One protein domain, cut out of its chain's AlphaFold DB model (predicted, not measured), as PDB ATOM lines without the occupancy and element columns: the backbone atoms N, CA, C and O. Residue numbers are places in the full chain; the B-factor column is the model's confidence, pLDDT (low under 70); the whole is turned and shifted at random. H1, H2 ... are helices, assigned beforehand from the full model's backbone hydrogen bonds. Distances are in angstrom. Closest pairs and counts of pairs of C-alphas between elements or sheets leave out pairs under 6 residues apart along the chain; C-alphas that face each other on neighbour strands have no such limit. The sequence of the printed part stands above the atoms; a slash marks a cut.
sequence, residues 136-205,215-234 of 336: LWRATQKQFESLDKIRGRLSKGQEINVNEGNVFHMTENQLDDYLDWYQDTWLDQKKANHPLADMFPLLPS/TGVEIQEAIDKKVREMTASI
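Overview. This is residues 136 to 205 and 215 to 234 of the 336 residues of the protein "RNA polymerase I-specific transcription initiation factor rrn7" of Talaromyces marneffei PM1 (UniProt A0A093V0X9). Helices H1 and H4 lie side by side, running opposite ways, at one end of a rod; further along lie H3 and short H2, and residues 190 to 201 stick out at the other end. The printed part, all helix, has 90 residues with four named helices, H1 to H4 in order. It is only just extended, close to loose, with radius of gyration of the C-alphas 18.6 A and spans of 64 by 30 by 22 A.

Along the chain. H1, residues 136 to 148, begins at C-alpha 136 (-20.897, 32.184, -23.799) and measures 18.8 A from first to last C-alpha. H2, residues 164 to 167, measures 5.5 A; H3, residues 172 to 186, 20.5 A. H4, residues 216 to 233, measures 26.0 A and ends at C-alpha 233 (-22.851, 37.249, -29.576).

Arrangement. H1 and H4 touch at a shallow tilt of 16 degrees, opposite ways; their closest C-alphas, of Trp 137 and Met 230, are 6.8 A apart. H2 and H3 are close but not clearly touching, their closest C-alphas, of Val 167 and Leu 175, 7.3 A apart. H1 and H3 are apart. In H1, H3 and H4 every O i to N i+4 pair is within hydrogen-bond range; H2 is too short for one.

Size, cuts and confidence. Residues 206 to 214 are cut out; C-alphas 205 and 215 are 24.8 A apart. The link from H1 to H2 is long. pLDDT is under 70 at residues 147 to 156, 188 to 193, 203 to 205 and 216.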
ATOM      1  N   LEU A 136     -20.359  32.677 -22.534       87.00
ATOM      2  CA  LEU A 136     -20.897  32.184 -23.799       87.00
ATOM      3  C   LEU A 136     -19.779  31.605 -24.666       87.00
ATOM      4  O   LEU A 136     -19.914  30.485 -25.156       87.00
ATOM      5  N   TRP A 137     -18.643  32.301 -24.780       90.31
ATOM      6  CA  TRP A 137     -17.465  31.786 -25.483       90.31
ATOM      7  C   TRP A 137     -17.030  30.426 -24.917       90.31
ATOM      8  O   TRP A 137     -16.825  29.464 -25.649       90.31
ATOM      9  N   ARG A 138     -16.975  30.282 -23.587       89.12
ATOM     10  CA  ARG A 138     -16.632  29.001 -22.954       89.12
ATOM     11  C   ARG A 138     -17.668  27.908 -23.243       89.12
ATOM     12  O   ARG A 138     -17.297  26.739 -23.343       89.12
ATOM     13  N   ALA A 139     -18.953  28.247 -23.324       89.00
ATOM     14  CA  ALA A 139     -20.017  27.293 -23.633       89.00
ATOM     15  C   ALA A 139     -19.958  26.826 -25.098       89.00
ATOM     16  O   ALA A 139     -19.971  25.622 -25.342       89.00
ATOM     17  N   THR A 140     -19.805  27.757 -26.043       86.88
ATOM     18  CA  THR A 140     -19.641  27.462 -27.479       86.88
ATOM     19  C   THR A 140     -18.358  26.676 -27.745       86.88
ATOM     20  O   THR A 140     -18.371  25.697 -28.486       86.88
ATOM     21  N   GLN A 141     -17.264  27.002 -27.049       87.12
ATOM     22  CA  GLN A 141     -16.023  26.229 -27.095       87.12
ATOM     23  C   GLN A 141     -16.224  24.782 -26.627       87.12
ATOM     24  O   GLN A 141     -15.756  23.851 -27.277       87.12
ATOM     25  N   LYS A 142     -16.948  24.566 -25.523       85.25
ATOM     26  CA  LYS A 142     -17.275  23.212 -25.051       85.25
ATOM     27  C   LYS A 142     -18.156  22.452 -26.034       85.25
ATOM     28  O   LYS A 142     -17.969  21.252 -26.197       85.25
ATOM     29  N   GLN A 143     -19.114  23.130 -26.662       82.25
ATOM     30  CA  GLN A 143     -19.949  22.531 -27.698       82.25
ATOM     31  C   GLN A 143     -19.092  22.106 -28.889       82.25
ATOM     32  O   GLN A 143     -19.207  20.969 -29.325       82.25
ATOM     33  N   PHE A 144     -18.166  22.953 -29.335       79.44
ATOM     34  CA  PHE A 144     -17.224  22.621 -30.399       79.44
ATOM     35  C   PHE A 144     -16.343  21.413 -30.042       79.44
ATOM     36  O   PHE A 144     -16.307  20.441 -30.788       79.44
ATOM     37  N   GLU A 145     -15.736  21.402 -28.853       77.50
ATOM     38  CA  GLU A 145     -14.969  20.247 -28.359       77.50
ATOM     39  C   GLU A 145     -15.828  18.978 -28.242       77.50
ATOM     40  O   GLU A 145     -15.331  17.866 -28.408       77.50
ATOM     41  N   SER A 146     -17.124  19.122 -27.948       70.94
ATOM     42  CA  SER A 146     -18.058  17.997 -27.913       70.94
ATOM     43  C   SER A 146     -18.501  17.538 -29.299       70.94
ATOM     44  O   SER A 146     -18.821  16.370 -29.455       70.94
ATOM     45  N   LEU A 147     -18.490  18.406 -30.316       65.19
ATOM     46  CA  LEU A 147     -18.791  18.001 -31.689       65.19
ATOM     47  C   LEU A 147     -17.729  17.041 -32.215       65.19
ATOM     48  O   LEU A 147     -18.050  16.188 -33.039       65.19
ATOM     49  N   ASP A 148     -16.477  17.189 -31.789       60.78
ATOM     50  CA  ASP A 148     -15.404  16.250 -32.134       60.78
ATOM     51  C   ASP A 148     -15.486  14.949 -31.323       60.78
ATOM     52  O   ASP A 148     -15.018  13.903 -31.764       60.78
ATOM     53  N   LYS A 149     -16.184  14.980 -30.184       62.69
ATOM     54  CA  LYS A 149     -16.522  13.808 -29.373       62.69
ATOM     55  C   LYS A 149     -17.908  13.294 -29.757       62.69
ATOM     56  O   LYS A 149     -18.890  13.550 -29.058       62.69
ATOM     57  N   ILE A 150     -18.008  12.547 -30.856       62.97
ATOM     58  CA  ILE A 150     -19.254  11.842 -31.195       62.97
ATOM     59  C   ILE A 150     -19.666  10.994 -29.978       62.97
ATOM     60  O   ILE A 150     -18.868  10.227 -29.437       62.97
ATOM     61  N   ARG A 151     -20.898  11.180 -29.483       56.47
ATOM     62  CA  ARG A 151     -21.376  10.536 -28.249       56.47
ATOM     63  C   ARG A 151     -21.276   9.013 -28.385       56.47
ATOM     64  O   ARG A 151     -21.943   8.436 -29.235       56.47
ATOM     65  N   GLY A 152     -20.483   8.386 -27.516       59.09
ATOM     66  CA  GLY A 152     -20.246   6.940 -27.549       59.09
ATOM     67  C   GLY A 152     -19.175   6.491 -28.547       59.09
ATOM     68  O   GLY A 152     -19.115   5.306 -28.827       59.09
ATOM     69  N   ARG A 153     -18.341   7.400 -29.067       67.69
ATOM     70  CA  ARG A 153     -17.137   7.091 -29.858       67.69
ATOM     71  C   ARG A 153     -15.890   7.665 -29.198       67.69
ATOM     72  O   ARG A 153     -15.990   8.546 -28.333       67.69
ATOM     73  N   LEU A 154     -14.725   7.148 -29.569       69.50
ATOM     74  CA  LEU A 154     -13.452   7.764 -29.199       69.50
ATOM     75  C   LEU A 154     -13.201   8.976 -30.104       69.50
ATOM     76  O   LEU A 154     -13.523   8.975 -31.288       69.50
ATOM     77  N   SER A 155     -12.683  10.057 -29.520       68.75
ATOM     78  CA  SER A 155     -12.229  11.204 -30.310       68.75
ATOM     79  C   SER A 155     -10.897  10.858 -30.952       68.75
ATOM     80  O   SER A 155     -10.036  10.304 -30.275       68.75
ATOM     81  N   LYS A 156     -10.683  11.319 -32.184       68.62
ATOM     82  CA  LYS A 156      -9.408  11.158 -32.884       68.62
ATOM     83  C   LYS A 156      -8.234  11.654 -32.027       68.62
ATOM     84  O   LYS A 156      -8.268  12.772 -31.511       68.62
ATOM     85  N   GLY A 157      -7.210  10.823 -31.879       70.81
ATOM     86  CA  GLY A 157      -6.035  11.031 -31.029       70.81
ATOM     87  C   GLY A 157      -6.213  10.622 -29.560       70.81
ATOM     88  O   GLY A 157      -5.217  10.500 -28.848       70.81
ATOM     89  N   GLN A 158      -7.440  10.392 -29.075       76.88
ATOM     90  CA  GLN A 158      -7.659   9.856 -27.723       76.88
ATOM     91  C   GLN A 158      -7.404   8.352 -27.657       76.88
ATOM     92  O   GLN A 158      -7.126   7.856 -26.569       76.88
ATOM     93  N   GLU A 159      -7.447   7.651 -28.792       80.50
ATOM     94  CA  GLU A 159      -7.181   6.215 -28.895       80.50
ATOM     95  C   GLU A 159      -5.769   5.875 -28.389       80.50
ATOM     96  O   GLU A 159      -5.569   4.869 -27.719       80.50
ATOM     97  N   ILE A 160      -4.806   6.779 -28.603       80.88
ATOM     98  CA  ILE A 160      -3.418   6.646 -28.129       80.88
ATOM     99  C   ILE A 160      -3.324   6.728 -26.597       80.88
ATOM    100  O   ILE A 160      -2.449   6.114 -25.994       80.88
ATOM    101  N   ASN A 161      -4.222   7.478 -25.952       79.12
ATOM    102  CA  ASN A 161      -4.206   7.718 -24.505       79.12
ATOM    103  C   ASN A 161      -5.040   6.692 -23.717       79.12
ATOM    104  O   ASN A 161      -5.279   6.862 -22.516       79.12
ATOM    105  N   VAL A 162      -5.531   5.644 -24.380       83.88
ATOM    106  CA  VAL A 162      -6.318   4.586 -23.747       83.88
ATOM    107  C   VAL A 162      -5.409   3.725 -22.872       83.88
ATOM    108  O   VAL A 162      -4.492   3.075 -23.360       83.88
ATOM    109  N   ASN A 163      -5.683   3.710 -21.567       84.56
ATOM    110  CA  ASN A 163      -5.019   2.827 -20.608       84.56
ATOM    111  C   ASN A 163      -5.909   1.614 -20.271       84.56
ATOM    112  O   ASN A 163      -7.126   1.671 -20.451       84.56
ATOM    113  N   GLU A 164      -5.327   0.558 -19.702       84.94
ATOM    114  CA  GLU A 164      -6.002  -0.682 -19.285       84.94
ATOM    115  C   GLU A 164      -7.241  -0.409 -18.417       84.94
ATOM    116  O   GLU A 164      -8.305  -0.985 -18.631       84.94
ATOM    117  N   GLY A 165      -7.139   0.541 -17.481       85.25
ATOM    118  CA  GLY A 165      -8.260   0.944 -16.627       85.25
ATOM    119  C   GLY A 165      -9.425   1.587 -17.388       85.25
ATOM    120  O   GLY A 165     -10.576   1.449 -16.982       85.25
ATOM    121  N   ASN A 166      -9.151   2.256 -18.512       82.56
ATOM    122  CA  ASN A 166     -10.184   2.913 -19.313       82.56
ATOM    123  C   ASN A 166     -11.005   1.897 -20.108       82.56
ATOM    124  O   ASN A 166     -12.193   2.130 -20.311       82.56
ATOM    125  N   VAL A 167     -10.404   0.768 -20.505       85.19
ATOM    126  CA  VAL A 167     -11.071  -0.292 -21.283       85.19
ATOM    127  C   VAL A 167     -12.313  -0.814 -20.556       85.19
ATOM    128  O   VAL A 167     -13.343  -1.044 -21.182       85.19
ATOM    129  N   PHE A 168     -12.270  -0.905 -19.223       85.94
ATOM    130  CA  PHE A 168     -13.412  -1.346 -18.412       85.94
ATOM    131  C   PHE A 168     -14.584  -0.356 -18.375       85.94
ATOM    132  O   PHE A 168     -15.694  -0.730 -17.998       85.94
ATOM    133  N   HIS A 169     -14.353   0.905 -18.737       86.00
ATOM    134  CA  HIS A 169     -15.360   1.965 -18.716       86.00
ATOM    135  C   HIS A 169     -15.821   2.388 -20.116       86.00
ATOM    136  O   HIS A 169     -16.661   3.282 -20.236       86.00
ATOM    137  N   MET A 170     -15.282   1.764 -21.166       83.56
ATOM    138  CA  MET A 170     -15.647   2.056 -22.548       83.56
ATOM    139  C   MET A 170     -16.990   1.446 -22.927       83.56
ATOM    140  O   MET A 170     -17.356   0.355 -22.492       83.56
ATOM    141  N   THR A 171     -17.724   2.153 -23.782       86.75
ATOM    142  CA  THR A 171     -18.891   1.581 -24.463       86.75
ATOM    143  C   THR A 171     -18.450   0.646 -25.590       86.75
ATOM    144  O   THR A 171     -17.375   0.840 -26.144       86.75
ATOM    145  N   GLU A 172     -19.301  -0.299 -25.996       85.19
ATOM    146  CA  GLU A 172     -19.043  -1.228 -27.117       85.19
ATOM    147  C   GLU A 172     -18.535  -0.500 -28.375       85.19
ATOM    148  O   GLU A 172     -17.442  -0.772 -28.849       85.19
ATOM    149  N   ASN A 173     -19.224   0.568 -28.785       84.31
ATOM    150  CA  ASN A 173     -18.809   1.412 -29.913       84.31
ATOM    151  C   ASN A 173     -17.421   2.068 -29.740       84.31
ATOM    152  O   ASN A 173     -16.719   2.283 -30.720       84.31
ATOM    153  N   GLN A 174     -17.026   2.415 -28.509       83.75
ATOM    154  CA  GLN A 174     -15.702   2.993 -28.234       83.75
ATOM    155  C   GLN A 174     -14.620   1.923 -28.316       83.75
ATOM    156  O   GLN A 174     -13.511   2.208 -28.751       83.75
ATOM    157  N   LEU A 175     -14.939   0.701 -27.895       86.69
ATOM    158  CA  LEU A 175     -14.032  -0.428 -27.997       86.69
ATOM    159  C   LEU A 175     -13.822  -0.806 -29.465       86.69
ATOM    160  O   LEU A 175     -12.677  -0.967 -29.873       86.69
ATOM    161  N   ASP A 176     -14.888  -0.850 -30.265       85.44
ATOM    162  CA  ASP A 176     -14.785  -1.098 -31.705       85.44
ATOM    163  C   ASP A 176     -13.949  -0.014 -32.399       85.44
ATOM    164  O   ASP A 176     -13.025  -0.338 -33.134       85.44
ATOM    165  N   ASP A 177     -14.185   1.270 -32.099       83.62
ATOM    166  CA  ASP A 177     -13.381   2.369 -32.658       83.62
ATOM    167  C   ASP A 177     -11.890   2.258 -32.271       83.62
ATOM    168  O   ASP A 177     -11.007   2.560 -33.076       83.62
ATOM    169  N   TYR A 178     -11.592   1.812 -31.044       86.81
ATOM    170  CA  TYR A 178     -10.219   1.548 -30.610       86.81
ATOM    171  C   TYR A 178      -9.592   0.373 -31.371       86.81
ATOM    172  O   TYR A 178      -8.428   0.458 -31.764       86.81
ATOM    173  N   LEU A 179     -10.343  -0.712 -31.589       86.06
ATOM    174  CA  LEU A 179      -9.875  -1.881 -32.337       86.06
ATOM    175  C   LEU A 179      -9.640  -1.556 -33.815       86.06
ATOM    176  O   LEU A 179      -8.618  -1.973 -34.357       86.06
ATOM    177  N   ASP A 180     -10.522  -0.769 -34.432       83.94
ATOM    178  CA  ASP A 180     -10.371  -0.294 -35.810       83.94
ATOM    179  C   ASP A 180      -9.114   0.578 -35.944       83.94
ATOM    180  O   ASP A 180      -8.258   0.332 -36.796       83.94
ATOM    181  N   TRP A 181      -8.937   1.545 -35.035       84.88
ATOM    182  CA  TRP A 181      -7.727   2.368 -34.988       84.88
ATOM    183  C   TRP A 181      -6.464   1.523 -34.777       84.88
ATOM    184  O   TRP A 181      -5.434   1.775 -35.413       84.88
ATOM    185  N   TYR A 182      -6.525   0.518 -33.896       84.62
ATOM    186  CA  TYR A 182      -5.402  -0.375 -33.629       84.62
ATOM    187  C   TYR A 182      -5.043  -1.203 -34.866       84.62
ATOM    188  O   TYR A 182      -3.864  -1.329 -35.206       84.62
ATOM    189  N   GLN A 183      -6.052  -1.718 -35.564       83.06
ATOM    190  CA  GLN A 183      -5.887  -2.451 -36.808       83.06
ATOM    191  C   GLN A 183      -5.241  -1.586 -37.892       83.06
ATOM    192  O   GLN A 183      -4.256  -2.013 -38.491       83.06
ATOM    193  N   ASP A 184      -5.725  -0.365 -38.100       82.69
ATOM    194  CA  ASP A 184      -5.186   0.532 -39.124       82.69
ATOM    195  C   ASP A 184      -3.768   1.029 -38.798       82.69
ATOM    196  O   ASP A 184      -2.944   1.220 -39.695       82.69
ATOM    197  N   THR A 185      -3.468   1.245 -37.514       81.31
ATOM    198  CA  THR A 185      -2.213   1.884 -37.081       81.31
ATOM    199  C   THR A 185      -1.089   0.881 -36.822       81.31
ATOM    200  O   THR A 185       0.073   1.171 -37.120       81.31
ATOM    201  N   TRP A 186      -1.400  -0.291 -36.256       75.00
ATOM    202  CA  TRP A 186      -0.396  -1.228 -35.736       75.00
ATOM    203  C   TRP A 186      -0.326  -2.560 -36.487       75.00
ATOM    204  O   TRP A 186       0.727  -3.209 -36.447       75.00
ATOM    205  N   LEU A 187      -1.385  -2.983 -37.188       76.56
ATOM    206  CA  LEU A 187      -1.353  -4.226 -37.960       76.56
ATOM    207  C   LEU A 187      -0.780  -3.978 -39.359       76.56
ATOM    208  O   LEU A 187      -1.434  -3.492 -40.277       76.56
ATOM    209  N   ASP A 188       0.474  -4.386 -39.547       67.62
ATOM    210  CA  ASP A 188       1.112  -4.434 -40.861       67.62
ATOM    211  C   ASP A 188       0.532  -5.629 -41.639       67.62
ATOM    212  O   ASP A 188       1.048  -6.749 -41.565       67.62
ATOM    213  N   GLN A 189      -0.569  -5.400 -42.368       62.81
ATOM    214  CA  GLN A 189      -1.305  -6.425 -43.132       62.81
ATOM    215  C   GLN A 189      -0.404  -7.254 -44.069       62.81
ATOM    216  O   GLN A 189      -0.751  -8.359 -44.471       62.81
ATOM    217  N   LYS A 190       0.794  -6.752 -44.387       60.03
ATOM    218  CA  LYS A 190       1.790  -7.401 -45.245       60.03
ATOM    219  C   LYS A 190       2.578  -8.530 -44.564       60.03
ATOM    220  O   LYS A 190       3.277  -9.262 -45.260       60.03
ATOM    221  N   LYS A 191       2.518  -8.669 -43.233       59.78
ATOM    222  CA  LYS A 191       3.289  -9.678 -42.471       59.78
ATOM    223  C   LYS A 191       2.473 -10.881 -42.004       59.78
ATOM    224  O   LYS A 191       3.058 -11.854 -41.537       59.78
ATOM    225  N   ALA A 192       1.153 -10.843 -42.138       58.34
ATOM    226  CA  ALA A 192       0.258 -11.877 -41.632       58.34
ATOM    227  C   ALA A 192       0.058 -13.039 -42.628       58.34
ATOM    228  O   ALA A 192      -1.063 -13.461 -42.863       58.34
ATOM    229  N   ASN A 193       1.130 -13.607 -43.191       61.16
ATOM    230  CA  ASN A 193       1.036 -14.842 -43.991       61.16
ATOM    231  C   ASN A 193       1.050 -16.086 -43.078       61.16
ATOM    232  O   ASN A 193       1.881 -16.981 -43.237       61.16
ATOM    233  N   HIS A 194       0.168 -16.123 -42.076       72.06
ATOM    234  CA  HIS A 194      -0.032 -17.299 -41.231       72.06
ATOM    235  C   HIS A 194      -1.368 -17.968 -41.591       72.06
ATOM    236  O   HIS A 194      -2.385 -17.286 -41.563       72.06
ATOM    237  N   PRO A 195      -1.416 -19.296 -41.830       78.81
ATOM    238  CA  PRO A 195      -2.653 -20.009 -42.185       78.81
ATOM    239  C   PRO A 195      -3.792 -19.856 -41.166       78.81
ATOM    240  O   PRO A 195      -4.960 -19.983 -41.508       78.81
ATOM    241  N   LEU A 196      -3.452 -19.584 -39.901       80.12
ATOM    242  CA  LEU A 196      -4.424 -19.295 -38.847       80.12
ATOM    243  C   LEU A 196      -5.049 -17.899 -38.976       80.12
ATOM    244  O   LEU A 196      -6.188 -17.728 -38.566       80.12
ATOM    245  N   ALA A 197      -4.344 -16.916 -39.540       75.25
ATOM    246  CA  ALA A 197      -4.889 -15.575 -39.750       75.25
ATOM    247  C   ALA A 197      -5.980 -15.577 -40.837       75.25
ATOM    248  O   ALA A 197      -6.991 -14.901 -40.683       75.25
ATOM    249  N   ASP A 198      -5.839 -16.420 -41.866       76.75
ATOM    250  CA  ASP A 198      -6.856 -16.590 -42.919       76.75
ATOM    251  C   ASP A 198      -8.172 -17.190 -42.389       76.75
ATOM    252  O   ASP A 198      -9.236 -16.978 -42.970       76.75
ATOM    253  N   MET A 199      -8.126 -17.919 -41.267       82.75
ATOM    254  CA  MET A 199      -9.323 -18.459 -40.613       82.75
ATOM    255  C   MET A 199     -10.121 -17.398 -39.838       82.75
ATOM    256  O   MET A 199     -11.289 -17.633 -39.528       82.75
ATOM    257  N   PHE A 200      -9.514 -16.246 -39.528       79.44
ATOM    258  CA  PHE A 200     -10.111 -15.160 -38.749       79.44
ATOM    259  C   PHE A 200      -9.936 -13.824 -39.487       79.44
ATOM    260  O   PHE A 200      -9.063 -13.029 -39.128       79.44
ATOM    261  N   PRO A 201     -10.737 -13.564 -40.537       74.81
ATOM    262  CA  PRO A 201     -10.630 -12.326 -41.295       74.81
ATOM    263  C   PRO A 201     -10.877 -11.115 -40.389       74.81
ATOM    264  O   PRO A 201     -11.892 -11.034 -39.701       74.81
ATOM    265  N   LEU A 202      -9.935 -10.169 -40.419       71.00
ATOM    266  CA  LEU A 202      -9.956  -8.941 -39.615       71.00
ATOM    267  C   LEU A 202     -10.937  -7.885 -40.150       71.00
ATOM    268  O   LEU A 202     -11.281  -6.941 -39.448       71.00
ATOM    269  N   LEU A 203     -11.380  -8.008 -41.406       67.06
ATOM    270  CA  LEU A 203     -12.325  -7.057 -41.981       67.06
ATOM    271  C   LEU A 203     -13.758  -7.379 -41.530       67.06
ATOM    272  O   LEU A 203     -14.185  -8.534 -41.642       67.06
ATOM    273  N   PRO A 204     -14.534  -6.367 -41.105       63.00
ATOM    274  CA  PRO A 204     -15.946  -6.540 -40.810       63.00
ATOM    275  C   PRO A 204     -16.693  -7.127 -42.013       63.00
ATOM    276  O   PRO A 204     -16.623  -6.627 -43.132       63.00
ATOM    277  N   SER A 205     -17.467  -8.186 -41.770       54.69
ATOM    278  CA  SER A 205     -18.313  -8.831 -42.787       54.69
ATOM    279  C   SER A 205     -19.462  -7.926 -43.280       54.69
ATOM    280  O   SER A 205     -20.103  -8.216 -44.289       54.69
ATOM    281  N   THR A 215     -14.169  14.966 -42.339       70.69
ATOM    282  CA  THR A 215     -13.175  15.428 -43.317       70.69
ATOM    283  C   THR A 215     -12.661  16.820 -42.926       70.69
ATOM    284  O   THR A 215     -13.362  17.595 -42.275       70.69
ATOM    285  N   GLY A 216     -11.451  17.199 -43.357       69.50
ATOM    286  CA  GLY A 216     -10.888  18.534 -43.084       69.50
ATOM    287  C   GLY A 216     -11.797  19.705 -43.497       69.50
ATOM    288  O   GLY A 216     -11.778  20.753 -42.856       69.50
ATOM    289  N   VAL A 217     -12.647  19.510 -44.512       78.19
ATOM    290  CA  VAL A 217     -13.661  20.486 -44.948       78.19
ATOM    291  C   VAL A 217     -14.743  20.683 -43.882       78.19
ATOM    292  O   VAL A 217     -15.068  21.815 -43.538       78.19
ATOM    293  N   GLU A 218     -15.240  19.603 -43.286       79.94
ATOM    294  CA  GLU A 218     -16.279  19.653 -42.250       79.94
ATOM    295  C   GLU A 218     -15.760  20.281 -40.953       79.94
ATOM    296  O   GLU A 218     -16.475  21.037 -40.291       79.94
ATOM    297  N   ILE A 219     -14.492  20.021 -40.609       77.38
ATOM    298  CA  ILE A 219     -13.816  20.702 -39.495       77.38
ATOM    299  C   ILE A 219     -13.782  22.207 -39.769       77.38
ATOM    300  O   ILE A 219     -14.072  23.015 -38.885       77.38
ATOM    301  N   GLN A 220     -13.478  22.595 -41.008       82.50
ATOM    302  CA  GLN A 220     -13.407  23.999 -41.370       82.50
ATOM    303  C   GLN A 220     -14.774  24.695 -41.306       82.50
ATOM    304  O   GLN A 220     -14.865  25.809 -40.784       82.50
ATOM    305  N   GLU A 221     -15.834  24.026 -41.756       86.06
ATOM    306  CA  GLU A 221     -17.209  24.514 -41.625       86.06
ATOM    307  C   GLU A 221     -17.652  24.629 -40.165       86.06
ATOM    308  O   GLU A 221     -18.350  25.576 -39.800       86.06
ATOM    309  N   ALA A 222     -17.249  23.687 -39.310       84.12
ATOM    310  CA  ALA A 222     -17.540  23.743 -37.883       84.12
ATOM    311  C   ALA A 222     -16.862  24.953 -37.221       84.12
ATOM    312  O   ALA A 222     -17.487  25.651 -36.419       84.12
ATOM    313  N   ILE A 223     -15.609  25.242 -37.593       84.81
ATOM    314  CA  ILE A 223     -14.899  26.444 -37.140       84.81
ATOM    315  C   ILE A 223     -15.642  27.700 -37.612       84.81
ATOM    316  O   ILE A 223     -15.826  28.634 -36.834       84.81
ATOM    317  N   ASP A 224     -16.134  27.723 -38.850       88.25
ATOM    318  CA  ASP A 224     -16.861  28.881 -39.381       88.25
ATOM    319  C   ASP A 224     -18.217  29.091 -38.703       88.25
ATOM    320  O   ASP A 224     -18.599  30.233 -38.439       88.25
ATOM    321  N   LYS A 225     -18.931  28.013 -38.361       88.19
ATOM    322  CA  LYS A 225     -20.155  28.081 -37.547       88.19
ATOM    323  C   LYS A 225     -19.864  28.691 -36.176       88.19
ATOM    324  O   LYS A 225     -20.537  29.643 -35.787       88.19
ATOM    325  N   LYS A 226     -18.801  28.235 -35.506       88.19
ATOM    326  CA  LYS A 226     -18.354  28.780 -34.215       88.19
ATOM    327  C   LYS A 226     -18.009  30.270 -34.308       88.19
ATOM    328  O   LYS A 226     -18.443  31.054 -33.468       88.19
ATOM    329  N   VAL A 227     -17.249  30.677 -35.329       88.44
ATOM    330  CA  VAL A 227     -16.915  32.093 -35.553       88.44
ATOM    331  C   VAL A 227     -18.191  32.912 -35.746       88.44
ATOM    332  O   VAL A 227     -18.334  33.951 -35.111       88.44
ATOM    333  N   ARG A 228     -19.152  32.434 -36.549       88.56
ATOM    334  CA  ARG A 228     -20.432  33.127 -36.773       88.56
ATOM    335  C   ARG A 228     -21.235  33.295 -35.486       88.56
ATOM    336  O   ARG A 228     -21.662  34.408 -35.190       88.56
ATOM    337  N   GLU A 229     -21.394  32.231 -34.705       87.75
ATOM    338  CA  GLU A 229     -22.078  32.280 -33.406       87.75
ATOM    339  C   GLU A 229     -21.418  33.285 -32.459       87.75
ATOM    340  O   GLU A 229     -22.098  34.113 -31.850       87.75
ATOM    341  N   MET A 230     -20.084  33.275 -32.395       86.31
ATOM    342  CA  MET A 230     -19.346  34.196 -31.544       86.31
ATOM    343  C   MET A 230     -19.487  35.639 -32.029       86.31
ATOM    344  O   MET A 230     -19.775  36.518 -31.218       86.31
ATOM    345  N   THR A 231     -19.387  35.892 -33.337       85.56
ATOM    346  CA  THR A 231     -19.604  37.235 -33.902       85.56
ATOM    347  C   THR A 231     -21.018  37.755 -33.656       85.56
ATOM    348  O   THR A 231     -21.177  38.930 -33.339       85.56
ATOM    349  N   ALA A 232     -22.036  36.890 -33.708       85.75
ATOM    350  CA  ALA A 232     -23.415  37.258 -33.392       85.75
ATOM    351  C   ALA A 232     -23.621  37.578 -31.900       85.75
ATOM    352  O   ALA A 232     -24.532  38.321 -31.545       85.75
ATOM    353  N   SER A 233     -22.777  37.028 -31.024       84.00
ATOM    354  CA  SER A 233     -22.851  37.249 -29.576       84.00
ATOM    355  C   SER A 233     -22.167  38.534 -29.087       84.00
ATOM    356  O   SER A 233     -22.329  38.895 -27.917       84.00
ATOM    357  N   ILE A 234     -21.410  39.224 -29.950       83.38
ATOM    358  CA  ILE A 234     -20.676  40.442 -29.587       83.38
ATOM    359  C   ILE A 234     -21.668  41.541 -29.201       83.38
ATOM    360  O   ILE A 234     -22.576  41.887 -29.956       83.38
TER     361      ILE A 234